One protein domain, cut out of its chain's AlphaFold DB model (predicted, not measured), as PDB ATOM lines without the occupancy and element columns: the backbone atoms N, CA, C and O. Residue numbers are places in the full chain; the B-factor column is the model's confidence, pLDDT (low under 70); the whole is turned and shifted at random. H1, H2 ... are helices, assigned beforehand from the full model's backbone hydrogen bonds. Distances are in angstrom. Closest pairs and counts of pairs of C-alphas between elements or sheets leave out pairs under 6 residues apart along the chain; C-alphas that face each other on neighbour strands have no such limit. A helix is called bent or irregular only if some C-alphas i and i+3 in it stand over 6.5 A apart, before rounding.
ATOM      1  N   VAL A  75     -17.627 -22.443  57.830       94.81
ATOM      2  CA  VAL A  75     -18.185 -21.647  56.740       94.81
ATOM      3  C   VAL A  75     -17.356 -20.381  56.580       94.81
ATOM      4  O   VAL A  75     -17.075 -19.671  57.542       94.81
ATOM      5  N   ARG A  76     -16.968 -20.075  55.349       93.31
ATOM      6  CA  ARG A  76     -16.310 -18.818  54.983       93.31
ATOM      7  C   ARG A  76     -17.170 -18.108  53.955       93.31
ATOM      8  O   ARG A  76     -17.830 -18.791  53.173       93.31
ATOM      9  N   ASP A  77     -17.150 -16.781  53.949       94.38
ATOM     10  CA  ASP A  77     -17.809 -16.006  52.905       94.38
ATOM     11  C   ASP A  77     -17.296 -16.462  51.530       94.38
ATOM     12  O   ASP A  77     -16.107 -16.756  51.352       94.38
ATOM     13  N   CYS A  78     -18.203 -16.589  50.563       96.00
ATOM     14  CA  CYS A  78     -17.886 -17.234  49.292       96.00
ATOM     15  C   CYS A  78     -16.794 -16.488  48.509       96.00
ATOM     16  O   CYS A  78     -15.973 -17.129  47.856       96.00
ATOM     17  N   SER A  79     -16.723 -15.159  48.629       94.12
ATOM     18  CA  SER A  79     -15.710 -14.326  47.971       94.12
ATOM     19  C   SER A  79     -14.311 -14.551  48.545       94.12
ATOM     20  O   SER A  79     -13.364 -14.797  47.797       94.12
ATOM     21  N   SER A  80     -14.153 -14.538  49.870       91.81
ATOM     22  CA  SER A  80     -12.851 -14.799  50.490       91.81
ATOM     23  C   SER A  80     -12.451 -16.265  50.378       91.81
ATOM     24  O   SER A  80     -11.262 -16.569  50.273       91.81
ATOM     25  N   TRP A  81     -13.414 -17.192  50.383       95.06
ATOM     26  CA  TRP A  81     -13.154 -18.594  50.055       95.06
ATOM     27  C   TRP A  81     -12.631 -18.739  48.620       95.06
ATOM     28  O   TRP A  81     -11.593 -19.374  48.427       95.06
ATOM     29  N   LEU A  82     -13.273 -18.085  47.646       95.56
ATOM     30  CA  LEU A  82     -12.847 -18.073  46.246       95.56
ATOM     31  C   LEU A  82     -11.422 -17.520  46.102       95.56
ATOM     32  O   LEU A  82     -10.565 -18.139  45.470       95.56
ATOM     33  N   GLY A  83     -11.139 -16.386  46.747       93.12
ATOM     34  CA  GLY A  83      -9.795 -15.812  46.770       93.12
ATOM     35  C   GLY A  83      -8.756 -16.776  47.353       93.12
ATOM     36  O   GLY A  83      -7.649 -16.898  46.829       93.12
ATOM     37  N   SER A  84      -9.129 -17.513  48.401       90.50
ATOM     38  CA  SER A  84      -8.266 -18.494  49.058       90.50
ATOM     39  C   SER A  84      -7.955 -19.702  48.180       90.50
ATOM     40  O   SER A  84      -6.798 -20.117  48.121       90.50
ATOM     41  N   ILE A  85      -8.957 -20.277  47.511       93.44
ATOM     42  CA  ILE A  85      -8.748 -21.459  46.669       93.44
ATOM     43  C   ILE A  85      -7.970 -21.105  45.401       93.44
ATOM     44  O   ILE A  85      -7.010 -21.796  45.077       93.44
ATOM     45  N   ILE A  86      -8.274 -19.977  44.754       94.31
ATOM     46  CA  ILE A  86      -7.479 -19.488  43.618       94.31
ATOM     47  C   ILE A  86      -6.043 -19.207  44.058       94.31
ATOM     48  O   ILE A  86      -5.102 -19.626  43.391       94.31
ATOM     49  N   GLY A  87      -5.856 -18.543  45.201       91.56
ATOM     50  CA  GLY A  87      -4.528 -18.306  45.756       91.56
ATOM     51  C   GLY A  87      -3.754 -19.603  46.006       91.56
ATOM     52  O   GLY A  87      -2.554 -19.648  45.751       91.56
ATOM     53  N   HIS A  88      -4.420 -20.665  46.460       89.44
ATOM     54  CA  HIS A  88      -3.790 -21.969  46.648       89.44
ATOM     55  C   HIS A  88      -3.370 -22.598  45.315       89.44
ATOM     56  O   HIS A  88      -2.227 -23.021  45.189       89.44
ATOM     57  N   LEU A  89      -4.266 -22.612  44.326       92.44
ATOM     58  CA  LEU A  89      -4.026 -23.236  43.020       92.44
ATOM     59  C   LEU A  89      -3.001 -22.481  42.165       92.44
ATOM     60  O   LEU A  89      -2.344 -23.086  41.331       92.44
ATOM     61  N   VAL A  90      -2.853 -21.168  42.363       90.88
ATOM     62  CA  VAL A  90      -1.849 -20.360  41.651       90.88
ATOM     63  C   VAL A  90      -0.457 -20.497  42.266       90.88
ATOM     64  O   VAL A  90       0.534 -20.438  41.547       90.88
ATOM     65  N   ASN A  91      -0.367 -20.625  43.592       87.44
ATOM     66  CA  ASN A  91       0.911 -20.533  44.305       87.44
ATOM     67  C   ASN A  91       1.523 -21.892  44.665       87.44
ATOM     68  O   ASN A  91       2.558 -21.924  45.328       87.44
ATOM     69  N   ARG A  92       0.868 -23.004  44.327       86.06
ATOM     70  CA  ARG A  92       1.312 -24.345  44.712       86.06
ATOM     71  C   ARG A  92       1.183 -25.303  43.547       86.06
ATOM     72  O   ARG A  92       0.204 -25.250  42.809       86.06
ATOM     73  N   ASP A  93       2.133 -26.223  43.463       88.81
ATOM     74  CA  ASP A  93       2.000 -27.376  42.589       88.81
ATOM     75  C   ASP A  93       0.842 -28.241  43.083       88.81
ATOM     76  O   ASP A  93       0.793 -28.647  44.248       88.81
ATOM     77  N   VAL A  94      -0.120 -28.479  42.194       91.69
ATOM     78  CA  VAL A  94      -1.299 -29.290  42.486       91.69
ATOM     79  C   VAL A  94      -1.002 -30.726  42.062       91.69
ATOM     80  O   VAL A  94      -0.790 -30.968  40.870       91.69
ATOM     81  N   PRO A  95      -0.999 -31.688  42.999       93.19
ATOM     82  CA  PRO A  95      -0.804 -33.092  42.669       93.19
ATOM     83  C   PRO A  95      -1.832 -33.602  41.638       93.19
ATOM     84  O   PRO A  95      -2.978 -33.135  41.644       93.19
ATOM     85  N   PRO A  96      -1.472 -34.549  40.751       92.19
ATOM     86  CA  PRO A  96      -2.376 -35.035  39.705       92.19
ATOM     87  C   PRO A  96      -3.694 -35.631  40.222       92.19
ATOM     88  O   PRO A  96      -4.739 -35.408  39.609       92.19
ATOM     89  N   ASP A  97      -3.664 -36.341  41.353       89.94
ATOM     90  CA  ASP A  97      -4.842 -36.886  42.042       89.94
ATOM     91  C   ASP A  97      -5.799 -35.765  42.466       89.94
ATOM     92  O   ASP A  97      -6.999 -35.807  42.180       89.94
ATOM     93  N   VAL A  98      -5.249 -34.701  43.058       95.44
ATOM     94  CA  VAL A  98      -6.011 -33.514  43.446       95.44
ATOM     95  C   VAL A  98      -6.579 -32.833  42.206       95.44
ATOM     96  O   VAL A  98      -7.767 -32.533  42.176       95.44
ATOM     97  N   LEU A  99      -5.793 -32.630  41.148       94.81
ATOM     98  CA  LEU A  99      -6.276 -31.981  39.927       94.81
ATOM     99  C   LEU A  99      -7.415 -32.767  39.258       94.81
ATOM    100  O   LEU A  99      -8.402 -32.166  38.823       94.81
ATOM    101  N   ALA A 100      -7.304 -34.096  39.189       94.81
ATOM    102  CA  ALA A 100      -8.365 -34.960  38.677       94.81
ATOM    103  C   ALA A 100      -9.646 -34.819  39.511       94.81
ATOM    104  O   ALA A 100     -10.738 -34.663  38.958       94.81
ATOM    105  N   PHE A 101      -9.503 -34.789  40.838       97.81
ATOM    106  CA  PHE A 101     -10.614 -34.552  41.746       97.81
ATOM    107  C   PHE A 101     -11.250 -33.170  41.544       97.81
ATOM    108  O   PHE A 101     -12.472 -33.058  41.456       97.81
ATOM    109  N   LEU A 102     -10.446 -32.109  41.421       97.50
ATOM    110  CA  LEU A 102     -10.943 -30.747  41.215       97.50
ATOM    111  C   LEU A 102     -11.733 -30.618  39.910       97.50
ATOM    112  O   LEU A 102     -12.757 -29.944  39.894       97.50
ATOM    113  N   ARG A 103     -11.317 -31.294  38.831       97.50
ATOM    114  CA  ARG A 103     -12.087 -31.328  37.575       97.50
ATOM    115  C   ARG A 103     -13.457 -31.973  37.765       97.50
ATOM    116  O   ARG A 103     -14.454 -31.407  37.327       97.50
ATOM    117  N   TRP A 104     -13.519 -33.106  38.465       97.81
ATOM    118  CA  TRP A 104     -14.790 -33.753  38.808       97.81
ATOM    119  C   TRP A 104     -15.674 -32.864  39.695       97.81
ATOM    120  O   TRP A 104     -16.887 -32.777  39.488       97.81
ATOM    121  N   TRP A 105     -15.071 -32.173  40.662       97.62
ATOM    122  CA  TRP A 105     -15.792 -31.328  41.608       97.62
ATOM    123  C   TRP A 105     -16.338 -30.050  40.957       97.62
ATOM    124  O   TRP A 105     -17.521 -29.739  41.125       97.62
ATOM    125  N   PHE A 106     -15.503 -29.339  40.195       98.19
ATOM    126  CA  PHE A 106     -15.841 -28.053  39.579       98.19
ATOM    127  C   PHE A 106     -16.537 -28.168  38.226       98.19
ATOM    128  O   PHE A 106     -17.147 -27.195  37.805       98.19
ATOM    129  N   GLN A 107     -16.527 -29.336  37.575       97.38
ATOM    130  CA  GLN A 107     -17.348 -29.625  36.390       97.38
ATOM    131  C   GLN A 107     -17.199 -28.554  35.285       97.38
ATOM    132  O   GLN A 107     -18.194 -27.915  34.926       97.38
ATOM    133  N   PRO A 108     -15.983 -28.307  34.759       96.75
ATOM    134  CA  PRO A 108     -15.736 -27.234  33.790       96.75
ATOM    135  C   PRO A 108     -16.593 -27.345  32.518       96.75
ATOM    136  O   PRO A 108     -16.920 -26.331  31.916       96.75
ATOM    137  N   GLU A 109     -17.026 -28.547  32.139       96.81
ATOM    138  CA  GLU A 109     -17.937 -28.768  31.011       96.81
ATOM    139  C   GLU A 109     -19.353 -28.246  31.299       96.81
ATOM    140  O   GLU A 109     -20.054 -27.797  30.395       96.81
ATOM    141  N   ARG A 110     -19.784 -28.292  32.567       97.62
ATOM    142  CA  ARG A 110     -21.076 -27.757  33.017       97.62
ATOM    143  C   ARG A 110     -21.022 -26.249  33.251       97.62
ATOM    144  O   ARG A 110     -22.030 -25.570  33.076       97.62
ATOM    145  N   TYR A 111     -19.866 -25.748  33.673       97.69
ATOM    146  CA  TYR A 111     -19.641 -24.349  34.020       97.69
ATOM    147  C   TYR A 111     -18.465 -23.789  33.207       97.69
ATOM    148  O   TYR A 111     -17.401 -23.517  33.777       97.69
ATOM    149  N   PRO A 112     -18.630 -23.637  31.880       97.50
ATOM    150  CA  PRO A 112     -17.558 -23.165  31.017       97.50
ATOM    151  C   PRO A 112     -17.151 -21.734  31.371       97.50
ATOM    152  O   PRO A 112     -17.932 -20.962  31.935       97.50
ATOM    153  N   HIS A 113     -15.919 -21.368  31.028       98.00
ATOM    154  CA  HIS A 113     -15.435 -20.000  31.179       98.00
ATOM    155  C   HIS A 113     -16.238 -19.026  30.324       98.00
ATOM    156  O   HIS A 113     -16.605 -19.310  29.182       98.00
ATOM    157  N   SER A 114     -16.473 -17.841  30.879       96.31
ATOM    158  CA  SER A 114     -16.977 -16.692  30.139       96.31
ATOM    159  C   SER A 114     -15.835 -15.741  29.773       96.31
ATOM    160  O   SER A 114     -14.690 -15.890  30.209       96.31
ATOM    161  N   HIS A 115     -16.149 -14.679  29.030       96.31
ATOM    162  CA  HIS A 115     -15.177 -13.623  28.752       96.31
ATOM    163  C   HIS A 115     -14.656 -12.913  30.022       96.31
ATOM    164  O   HIS A 115     -13.552 -12.357  29.976       96.31
ATOM    165  N   HIS A 116     -15.407 -12.958  31.134       95.75
ATOM    166  CA  HIS A 116     -14.996 -12.435  32.442       95.75
ATOM    167  C   HIS A 116     -13.975 -13.341  33.151       95.75
ATOM    168  O   HIS A 116     -13.204 -12.864  33.978       95.75
ATOM    169  N   ASP A 117     -13.913 -14.630  32.798       94.75
ATOM    170  CA  ASP A 117     -13.038 -15.621  33.437       94.75
ATOM    171  C   ASP A 117     -11.728 -15.864  32.663       94.75
ATOM    172  O   ASP A 117     -10.926 -16.715  33.047       94.75
ATOM    173  N   ARG A 118     -11.462 -15.118  31.580       95.94
ATOM    174  CA  ARG A 118     -10.293 -15.347  30.701       95.94
ATOM    175  C   ARG A 118      -8.952 -15.339  31.438       95.94
ATOM    176  O   ARG A 118      -8.047 -16.090  31.090       95.94
ATOM    177  N   ALA A 119      -8.811 -14.510  32.473       95.56
ATOM    178  CA  ALA A 119      -7.588 -14.457  33.276       95.56
ATOM    179  C   ALA A 119      -7.374 -15.714  34.144       95.56
ATOM    180  O   ALA A 119      -6.223 -16.048  34.455       95.56
ATOM    181  N   LEU A 120      -8.465 -16.391  34.524       96.44
ATOM    182  CA  LEU A 120      -8.466 -17.683  35.213       96.44
ATOM    183  C   LEU A 120      -8.174 -18.811  34.221       96.44
ATOM    184  O   LEU A 120      -7.294 -19.632  34.476       96.44
ATOM    185  N   GLU A 121      -8.844 -18.804  33.067       96.75
ATOM    186  CA  GLU A 121      -8.642 -19.783  31.990       96.75
ATOM    187  C   GLU A 121      -7.182 -19.823  31.524       96.75
ATOM    188  O   GLU A 121      -6.571 -20.888  31.477       96.75
ATOM    189  N   ALA A 122      -6.572 -18.655  31.292       95.69
ATOM    190  CA  ALA A 122      -5.167 -18.531  30.899       95.69
ATOM    191  C   ALA A 122      -4.176 -19.103  31.935       95.69
ATOM    192  O   ALA A 122      -2.997 -19.275  31.636       95.69
ATOM    193  N   ARG A 123      -4.639 -19.382  33.159       93.75
ATOM    194  CA  ARG A 123      -3.872 -20.011  34.244       93.75
ATOM    195  C   ARG A 123      -4.292 -21.457  34.514       93.75
ATOM    196  O   ARG A 123      -3.859 -22.028  35.508       93.75
ATOM    197  N   GLY A 124      -5.141 -22.042  33.671       94.38
ATOM    198  CA  GLY A 124      -5.658 -23.398  33.854       94.38
ATOM    199  C   GLY A 124      -6.599 -23.549  35.054       94.38
ATOM    200  O   GLY A 124      -6.786 -24.662  35.542       94.38
ATOM    201  N   LEU A 125      -7.170 -22.449  35.552       96.62
ATOM    202  CA  LEU A 125      -8.129 -22.443  36.658       96.62
ATOM    203  C   LEU A 125      -9.564 -22.603  36.143       96.62
ATOM    204  O   LEU A 125      -9.825 -22.449  34.955       96.62
ATOM    205  N   PHE A 126     -10.505 -22.868  37.048       97.88
ATOM    206  CA  PHE A 126     -11.934 -23.004  36.743       97.88
ATOM    207  C   PHE A 126     -12.651 -21.644  36.667       97.88
ATOM    208  O   PHE A 126     -12.109 -20.626  37.102       97.88
ATOM    209  N   SER A 127     -13.859 -21.623  36.101       98.25
ATOM    210  CA  SER A 127     -14.691 -20.416  36.015       98.25
ATOM    211  C   SER A 127     -15.222 -19.995  37.393       98.25
ATOM    212  O   SER A 127     -15.364 -20.821  38.300       98.25
ATOM    213  N   ILE A 128     -15.551 -18.713  37.571       98.06
ATOM    214  CA  ILE A 128     -16.156 -18.215  38.818       98.06
ATOM    215  C   ILE A 128     -17.452 -18.973  39.167       98.06
ATOM    216  O   ILE A 128     -17.561 -19.428  40.312       98.06
ATOM    217  N   PRO A 129     -18.399 -19.208  38.233       98.50
ATOM    218  CA  PRO A 129     -19.593 -20.000  38.527       98.50
ATOM    219  C   PRO A 129     -19.287 -21.420  39.021       98.50
ATOM    220  O   PRO A 129     -19.955 -21.893  39.941       98.50
ATOM    221  N   ALA A 130     -18.265 -22.087  38.469       98.56
ATOM    222  CA  ALA A 130     -17.862 -23.427  38.898       98.56
ATOM    223  C   ALA A 130     -17.490 -23.459  40.388       98.56
ATOM    224  O   ALA A 130     -17.989 -24.290  41.153       98.56
ATOM    225  N   TYR A 131     -16.654 -22.511  40.818       98.31
ATOM    226  CA  TYR A 131     -16.255 -22.378  42.216       98.31
ATOM    227  C   TYR A 131     -17.440 -22.037  43.125       98.31
ATOM    228  O   TYR A 131     -17.611 -22.661  44.174       98.31
ATOM    229  N   LEU A 132     -18.273 -21.069  42.739       98.44
ATOM    230  CA  LEU A 132     -19.393 -20.621  43.570       98.44
ATOM    231  C   LEU A 132     -20.470 -21.701  43.722       98.44
ATOM    232  O   LEU A 132     -20.963 -21.918  44.828       98.44
ATOM    233  N   HIS A 133     -20.777 -22.457  42.666       98.38
ATOM    234  CA  HIS A 133     -21.675 -23.606  42.776       98.38
ATOM    235  C   HIS A 133     -21.108 -24.709  43.670       98.38
ATOM    236  O   HIS A 133     -21.863 -25.327  44.424       98.38
ATOM    237  N   ALA A 134     -19.800 -24.962  43.606       97.75
ATOM    238  CA  ALA A 134     -19.137 -25.915  44.487       97.75
ATOM    239  C   ALA A 134     -19.216 -25.485  45.960       97.75
ATOM    240  O   ALA A 134     -19.587 -26.302  46.807       97.75
ATOM    241  N   TRP A 135     -18.950 -24.210  46.258       97.62
ATOM    242  CA  TRP A 135     -19.119 -23.642  47.598       97.62
ATOM    243  C   TRP A 135     -20.564 -23.769  48.083       97.62
ATOM    244  O   TRP A 135     -20.809 -24.296  49.166       97.62
ATOM    245  N   ASN A 136     -21.538 -23.363  47.264       97.12
ATOM    246  CA  ASN A 136     -22.942 -23.357  47.668       97.12
ATOM    247  C   ASN A 136     -23.451 -24.782  47.942       97.12
ATOM    248  O   ASN A 136     -24.052 -25.056  48.979       97.12
ATOM    249  N   ARG A 137     -23.104 -25.727  47.056       95.75
ATOM    250  CA  ARG A 137     -23.432 -27.150  47.209       95.75
ATOM    251  C   ARG A 137     -22.845 -27.740  48.487       95.75
ATOM    252  O   ARG A 137     -23.528 -28.526  49.138       95.75
ATOM    253  N   HIS A 138     -21.607 -27.390  48.836       93.62
ATOM    254  CA  HIS A 138     -20.970 -27.854  50.070       93.62
ATOM    255  C   HIS A 138     -21.791 -27.457  51.302       93.62
ATOM    256  O   HIS A 138     -22.154 -28.309  52.119       93.62
ATOM    257  N   ILE A 139     -22.107 -26.166  51.409       94.31
ATOM    258  CA  ILE A 139     -22.839 -25.610  52.544       94.31
ATOM    259  C   ILE A 139     -24.234 -26.228  52.643       94.31
ATOM    260  O   ILE A 139     -24.627 -26.703  53.713       94.31
ATOM    261  N   ASP A 140     -24.955 -26.322  51.528       94.56
ATOM    262  CA  ASP A 140     -26.277 -26.948  51.492       94.56
ATOM    263  C   ASP A 140     -26.227 -28.421  51.893       94.56
ATOM    264  O   ASP A 140     -27.048 -28.883  52.684       94.56
ATOM    265  N   LEU A 141     -25.252 -29.176  51.384       95.19
ATOM    266  CA  LEU A 141     -25.119 -30.600  51.673       95.19
ATOM    267  C   LEU A 141     -24.901 -30.843  53.170       95.19
ATOM    268  O   LEU A 141     -25.653 -31.600  53.787       95.19
ATOM    269  N   CYS A 142     -23.918 -30.169  53.766       94.62
ATOM    270  CA  CYS A 142     -23.605 -30.308  55.186       94.62
ATOM    271  C   CYS A 142     -24.765 -29.835  56.073       94.62
ATOM    272  O   CYS A 142     -25.083 -30.462  57.087       94.62
ATOM    273  N   THR A 143     -25.433 -28.743  55.694       94.12
ATOM    274  CA  THR A 143     -26.526 -28.177  56.495       94.12
ATOM    275  C   THR A 143     -27.846 -28.939  56.349       94.12
ATOM    276  O   THR A 143     -28.696 -28.876  57.244       94.12
ATOM    277  N   ARG A 144     -28.023 -29.693  55.265       96.00
ATOM    278  CA  ARG A 144     -29.198 -30.537  55.036       96.00
ATOM    279  C   ARG A 144     -29.035 -31.943  55.601       96.00
ATOM    280  O   ARG A 144     -29.985 -32.463  56.172       96.00
ATOM    281  N   LEU A 145     -27.868 -32.565  55.428       97.31
ATOM    282  CA  LEU A 145     -27.669 -33.971  55.795       97.31
ATOM    283  C   LEU A 145     -27.334 -34.173  57.272       97.31
ATOM    284  O   LEU A 145     -27.815 -35.129  57.875       97.31
ATOM    285  N   ILE A 146     -26.507 -33.307  57.863       98.19
ATOM    286  CA  ILE A 146     -26.038 -33.510  59.238       98.19
ATOM    287  C   ILE A 146     -27.136 -33.062  60.214       98.19
ATOM    288  O   ILE A 146     -27.518 -31.888  60.175       98.19
ATOM    289  N   PRO A 147     -27.622 -33.926  61.124       97.75
ATOM    290  CA  PRO A 147     -28.607 -33.533  62.128       97.75
ATOM    291  C   PRO A 147     -28.113 -32.374  62.999       97.75
ATOM    292  O   PRO A 147     -26.947 -32.343  63.387       97.75
ATOM    293  N   ALA A 148     -29.003 -31.445  63.363       96.94
ATOM    294  CA  ALA A 148     -28.628 -30.232  64.101       96.94
ATOM    295  C   ALA A 148     -27.895 -30.522  65.426       96.94
ATOM    296  O   ALA A 148     -26.900 -29.877  65.723       96.94
ATOM    297  N   HIS A 149     -28.319 -31.542  66.178       97.00
ATOM    298  CA  HIS A 149     -27.673 -31.937  67.438       97.00
ATOM    299  C   HIS A 149     -26.274 -32.562  67.254       97.00
ATOM    300  O   HIS A 149     -25.510 -32.647  68.210       97.00
ATOM    301  N   ARG A 150     -25.925 -32.984  66.031       97.94
ATOM    302  CA  ARG A 150     -24.601 -33.506  65.649       97.94
ATOM    303  C   ARG A 150     -23.780 -32.483  64.870       97.94
ATOM    304  O   ARG A 150     -22.714 -32.834  64.373       97.94
ATOM    305  N   ARG A 151     -24.254 -31.241  64.734       97.69
ATOM    306  CA  ARG A 151     -23.622 -30.215  63.905       97.69
ATOM    307  C   ARG A 151     -23.358 -28.942  64.692       97.69
ATOM    308  O   ARG A 151     -24.287 -28.306  65.178       97.69
ATOM    309  N   PRO A 190      -2.788  -9.944  50.418       54.78
ATOM    310  CA  PRO A 190      -3.766 -10.015  49.335       54.78
ATOM    311  C   PRO A 190      -3.213 -10.875  48.193       54.78
ATOM    312  O   PRO A 190      -2.167 -10.590  47.605       54.78
ATOM    313  N   GLY A 191      -3.895 -11.990  47.935       64.38
ATOM    314  CA  GLY A 191      -3.436 -13.016  47.008       64.38
ATOM    315  C   GLY A 191      -3.581 -12.611  45.534       64.38
ATOM    316  O   GLY A 191      -4.320 -11.686  45.197       64.38
ATOM    317  N   PRO A 192      -2.933 -13.347  44.610       69.69
ATOM    318  CA  PRO A 192      -3.036 -13.113  43.169       69.69
ATOM    319  C   PRO A 192      -4.478 -13.128  42.640       69.69
ATOM    320  O   PRO A 192      -4.728 -12.510  41.611       69.69
ATOM    321  N   ALA A 193      -5.418 -13.757  43.354       77.31
ATOM    322  CA  ALA A 193      -6.828 -13.860  42.989       77.31
ATOM    323  C   ALA A 193      -7.505 -12.507  42.705       77.31
ATOM    324  O   ALA A 193      -8.274 -12.411  41.754       77.31
ATOM    325  N   GLU A 194      -7.175 -11.447  43.452       80.69
ATOM    326  CA  GLU A 194      -7.784 -10.123  43.244       80.69
ATOM    327  C   GLU A 194      -7.464  -9.517  41.873       80.69
ATOM    328  O   GLU A 194      -8.219  -8.689  41.373       80.69
ATOM    329  N   ARG A 195      -6.355  -9.937  41.251       87.06
ATOM    330  CA  ARG A 195      -5.956  -9.501  39.905       87.06
ATOM    331  C   ARG A 195      -6.565 -10.354  38.795       87.06
ATOM    332  O   ARG A 195      -6.416 -10.014  37.626       87.06
ATOM    333  N   LEU A 196      -7.183 -11.482  39.144       90.38
ATOM    334  CA  LEU A 196      -7.732 -12.448  38.189       90.38
ATOM    335  C   LEU A 196      -9.245 -12.362  38.056       90.38
ATOM    336  O   LEU A 196      -9.794 -12.960  37.137       90.38
ATOM    337  N   ILE A 197      -9.901 -11.662  38.978       91.88
ATOM    338  CA  ILE A 197     -11.351 -11.644  39.095       91.88
ATOM    339  C   ILE A 197     -11.871 -10.232  38.843       91.88
ATOM    340  O   ILE A 197     -11.492  -9.282  39.529       91.88
ATOM    341  N   ASP A 198     -12.789 -10.117  37.888       93.19
ATOM    342  CA  ASP A 198     -13.641  -8.942  37.741       93.19
ATOM    343  C   ASP A 198     -14.568  -8.836  38.964       93.19
ATOM    344  O   ASP A 198     -15.376  -9.728  39.236       93.19
ATOM    345  N   ARG A 199     -14.423  -7.751  39.734       92.69
ATOM    346  CA  ARG A 199     -15.164  -7.548  40.988       92.69
ATOM    347  C   ARG A 199     -16.664  -7.358  40.766       92.69
ATOM    348  O   ARG A 199     -17.440  -7.801  41.610       92.69
ATOM    349  N   THR A 200     -17.059  -6.718  39.669       95.00
ATOM    350  CA  THR A 200     -18.473  -6.500  39.340       95.00
ATOM    351  C   THR A 200     -19.114  -7.830  38.984       95.00
ATOM    352  O   THR A 200     -20.106  -8.216  39.597       95.00
ATOM    353  N   TYR A 201     -18.475  -8.588  38.091       96.44
ATOM    354  CA  TYR A 201     -18.955  -9.915  37.713       96.44
ATOM    355  C   TYR A 201     -18.993 -10.880  38.907       96.44
ATOM    356  O   TYR A 201     -19.956 -11.627  39.074       96.44
ATOM    357  N   LEU A 202     -17.992 -10.841  39.797       96.06
ATOM    358  CA  LEU A 202     -18.023 -11.636  41.027       96.06
ATOM    359  C   LEU A 202     -19.232 -11.285  41.899       96.06
ATOM    360  O   LEU A 202     -19.903 -12.194  42.382       96.06
ATOM    361  N   ALA A 203     -19.506  -9.997  42.113       95.62
ATOM    362  CA  ALA A 203     -20.644  -9.566  42.919       95.62
ATOM    363  C   ALA A 203     -21.972 -10.066  42.330       95.62
ATOM    364  O   ALA A 203     -22.786 -10.628  43.062       95.62
ATOM    365  N   GLU A 204     -22.150  -9.950  41.011       97.06
ATOM    366  CA  GLU A 204     -23.323 -10.469  40.297       97.06
ATOM    367  C   GLU A 204     -23.470 -11.988  40.463       97.06
ATOM    368  O   GLU A 204     -24.554 -12.484  40.766       97.06
ATOM    369  N   MET A 205     -22.381 -12.749  40.320       98.06
ATOM    370  CA  MET A 205     -22.426 -14.208  40.456       98.06
ATOM    371  C   MET A 205     -22.659 -14.663  41.898       98.06
ATOM    372  O   MET A 205     -23.371 -15.642  42.122       98.06
ATOM    373  N   VAL A 206     -22.112 -13.959  42.891       97.25
ATOM    374  CA  VAL A 206     -22.399 -14.221  44.310       97.25
ATOM    375  C   VAL A 206     -23.882 -14.004  44.606       97.25
ATOM    376  O   VAL A 206     -24.508 -14.846  45.250       97.25
ATOM    377  N   ASP A 207     -24.448 -12.915  44.097       97.00
ATOM    378  CA  ASP A 207     -25.858 -12.562  44.251       97.00
ATOM    379  C   ASP A 207     -26.799 -13.543  43.524       97.00
ATOM    380  O   ASP A 207     -27.903 -13.833  43.992       97.00
ATOM    381  N   ALA A 208     -26.357 -14.108  42.400       97.81
ATOM    382  CA  ALA A 208     -27.120 -15.096  41.641       97.81
ATOM    383  C   ALA A 208     -27.040 -16.518  42.225       97.81
ATOM    384  O   ALA A 208     -28.031 -17.244  42.206       97.81
ATOM    385  N   ILE A 209     -25.869 -16.939  42.717       98.25
ATOM    386  CA  ILE A 209     -25.591 -18.348  43.064       98.25
ATOM    387  C   ILE A 209     -25.620 -18.593  44.574       98.25
ATOM    388  O   ILE A 209     -26.073 -19.648  45.016       98.25
ATOM    389  N   CYS A 210     -25.112 -17.649  45.366       97.69
ATOM    390  CA  CYS A 210     -24.801 -17.861  46.780       97.69
ATOM    391  C   CYS A 210     -25.690 -17.053  47.732       97.69
ATOM    392  O   CYS A 210     -25.509 -17.180  48.943       97.69
ATOM    393  N   ARG A 211     -26.621 -16.227  47.224       96.38
ATOM    394  CA  ARG A 211     -27.417 -15.275  48.022       96.38
ATOM    395  C   ARG A 211     -27.992 -15.895  49.284       96.38
ATOM    396  O   ARG A 211     -27.731 -15.383  50.364       96.38
ATOM    397  N   ASP A 212     -28.720 -16.998  49.165       95.94
ATOM    398  CA  ASP A 212     -29.450 -17.574  50.297       95.94
ATOM    399  C   ASP A 212     -28.504 -18.013  51.422       95.94
ATOM    400  O   ASP A 212     -28.712 -17.682  52.592       95.94
ATOM    401  N   ASN A 213     -27.415 -18.702  51.075       96.50
ATOM    402  CA  ASN A 213     -26.415 -19.117  52.055       96.50
ATOM    403  C   ASN A 213     -25.606 -17.934  52.594       96.50
ATOM    404  O   ASN A 213     -25.290 -17.906  53.785       96.50
ATOM    405  N   MET A 214     -25.314 -16.930  51.767       96.31
ATOM    406  CA  MET A 214     -24.663 -15.703  52.218       96.31
ATOM    407  C   MET A 214     -25.547 -14.930  53.197       96.31
ATOM    408  O   MET A 214     -25.079 -14.595  54.277       96.31
ATOM    409  N   SER A 215     -26.832 -14.738  52.911       94.88
ATOM    410  CA  SER A 215     -27.775 -14.110  53.842       94.88
ATOM    411  C   SER A 215     -27.952 -14.923  55.123       94.88
ATOM    412  O   SER A 215     -28.093 -14.353  56.202       94.88
ATOM    413  N   ARG A 216     -27.911 -16.256  55.036       94.31
ATOM    414  CA  ARG A 216     -28.055 -17.141  56.197       94.31
ATOM    415  C   ARG A 216     -26.853 -17.104  57.139       94.31
ATOM    416  O   ARG A 216     -27.043 -17.112  58.352       94.31
ATOM    417  N   PHE A 217     -25.635 -17.137  56.603       93.75
ATOM    418  CA  PHE A 217     -24.413 -17.282  57.407       93.75
ATOM    419  C   PHE A 217     -23.633 -15.975  57.580       93.75
ATOM    420  O   PHE A 217     -22.846 -15.864  58.517       93.75
ATOM    421  N   PHE A 218     -23.876 -14.981  56.727       92.62
ATOM    422  CA  PHE A 218     -23.222 -13.671  56.722       92.62
ATOM    423  C   PHE A 218     -24.248 -12.537  56.500       92.62
ATOM    424  O   PHE A 218     -24.134 -11.788  55.530       92.62
ATOM    425  N   PRO A 219     -25.267 -12.393  57.375       86.25
ATOM    426  CA  PRO A 219     -26.326 -11.391  57.209       86.25
ATOM    427  C   PRO A 219     -25.842  -9.943  57.369       86.25
ATOM    428  O   PRO A 219     -26.501  -9.032  56.877       86.25
ATOM    429  N   ASP A 220     -24.716  -9.725  58.058       79.75
ATOM    430  CA  ASP A 220     -24.121  -8.403  58.253       79.75
ATOM    431  C   ASP A 220     -22.872  -8.241  57.363       79.75
ATOM    432  O   ASP A 220     -21.850  -8.890  57.625       79.75
ATOM    433  N   PRO A 221     -22.912  -7.376  56.331       56.84
ATOM    434  CA  PRO A 221     -21.760  -7.117  55.474       56.84
ATOM    435  C   PRO A 221     -20.563  -6.511  56.227       56.84
ATOM    436  O   PRO A 221     -19.429  -6.656  55.769       56.84
ATOM    437  N   ASN A 222     -20.783  -5.867  57.379       50.12
ATOM    438  CA  ASN A 222     -19.728  -5.219  58.164       50.12
ATOM    439  C   ASN A 222     -19.014  -6.176  59.129       50.12
ATOM    440  O   ASN A 222     -17.904  -5.878  59.567       50.12
ATOM    441  N   ALA A 223     -19.595  -7.344  59.418       53.03
ATOM    442  CA  ALA A 223     -18.993  -8.340  60.308       53.03
ATOM    443  C   ALA A 223     -17.798  -9.090  59.682       53.03
ATOM    444  O   ALA A 223     -17.125  -9.853  60.367       53.03
ATOM    445  N   ASN A 224     -17.527  -8.892  58.386       43.91
ATOM    446  CA  ASN A 224     -16.431  -9.551  57.667       43.91
ATOM    447  C   ASN A 224     -15.080  -8.805  57.760       43.91
ATOM    448  O   ASN A 224     -14.086  -9.316  57.249       43.91
ATOM    449  N   ASN A 225     -15.036  -7.624  58.394       36.03
ATOM    450  CA  ASN A 225     -13.847  -6.756  58.475       36.03
ATOM    451  C   ASN A 225     -13.209  -6.651  59.877       36.03
ATOM    452  O   ASN A 225     -12.331  -5.810  60.074       36.03
ATOM    453  N   THR A 226     -13.625  -7.479  60.838       35.47
ATOM    454  CA  THR A 226     -13.044  -7.537  62.195       35.47
ATOM    455  C   THR A 226     -12.376  -8.869  62.466       35.47
ATOM    456  O   THR A 226     -13.052  -9.900  62.247       35.47
TER     457      THR A 226
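AT A GLANCE: This is residues 75 to 151 and 190 to 226 of the 226 residues of an uncharacterized protein of Acidobacteria bacterium (UniProt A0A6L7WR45). Look for a crossed cluster of helices round the first half of one long helix, H4: H6 runs beside that half, H1 begins there and slants away, and H2 comes to it end on. The rest of H4 runs outward past H7, and residues 144 to 150 stick out. The 114 printed residues have eight named helices, H1 to H8 in order along the chain, and no named strand; the class is all helix. The whole is compact, with a radius of gyration of the C-alphas of 14.6 A and spans of 43 by 32 by 26 A.

HOW THE PARTS SIT: Start at H1, residues 78 to 91, whose residues 78 to 82 alone touch H4, residues 128 to 145; the closest C-alphas, of Cys 78 and Trp 135, are 6.7 A apart, and the two run opposite ways at a steep tilt of 60 degrees. H4 is the hub and touches four helices. Next look at H2, residues 96 to 106, which touches H4 about perpendicular at 82 degrees, with C-alphas of Phe 106 and Ala 130 at 5.1 A. H3, residues 115 to 121, is irregular, C-alphas 116 and 119 being 7.7 A apart; it is close to H4 but not clearly touching, Asp 117 to Ile 128 at 6.7 A between C-alphas. H5, residues 192 to 195, touches H1, the closest C-alphas being Gly 83 and Ala 193 at 5.2 A. H6, residues 199 to 209, touches H4 through His 133 and Ile 209, C-alphas 6.6 A apart, at a shallow tilt of 34.5 degrees, only just short of steep, the same way. H7, residues 211 to 217, only just touches H4, with 3 pairs of C-alphas within 8 A, the closest being Asn 136 and Asn 213 at 7.0 A. H8, residues 221 to 224, touches no helix. In H1, H2, H4, H6 and H7 each O i to N i+4 pair is within hydrogen-bond range; in H3 it is 1 of 3, beside 2 of 4 O i to N i+3 pairs, and H5 and H8 are too short for an O i to N i+4 pair.

IN THESE COORDINATES: Find C-alpha 78 at (-17.886, -17.234, 49.292); from there H1 runs 19.7 A. H2 and H6 each measure 15.2 A, H7 10.1 A, H3 9.5 A, H8 6.3 A and H5 5.7 A. H4 begins at C-alpha 128, (-16.156, -18.215, 38.818), and runs 25.9 A to C-alpha 145, (-27.669, -33.971, 55.795).

THE WHOLE: The C-alphas farthest apart, of Ala 122 and His 149, are 45.0 A apart. Residues 152 to 189 are not printed, and C-alphas 151 and 190 stand 31.9 A apart across this cut. Of the links printed whole, none is long. Mean pLDDT of the printed part is 91.3; residues 190 to 192 and 221 to 226 are under 70.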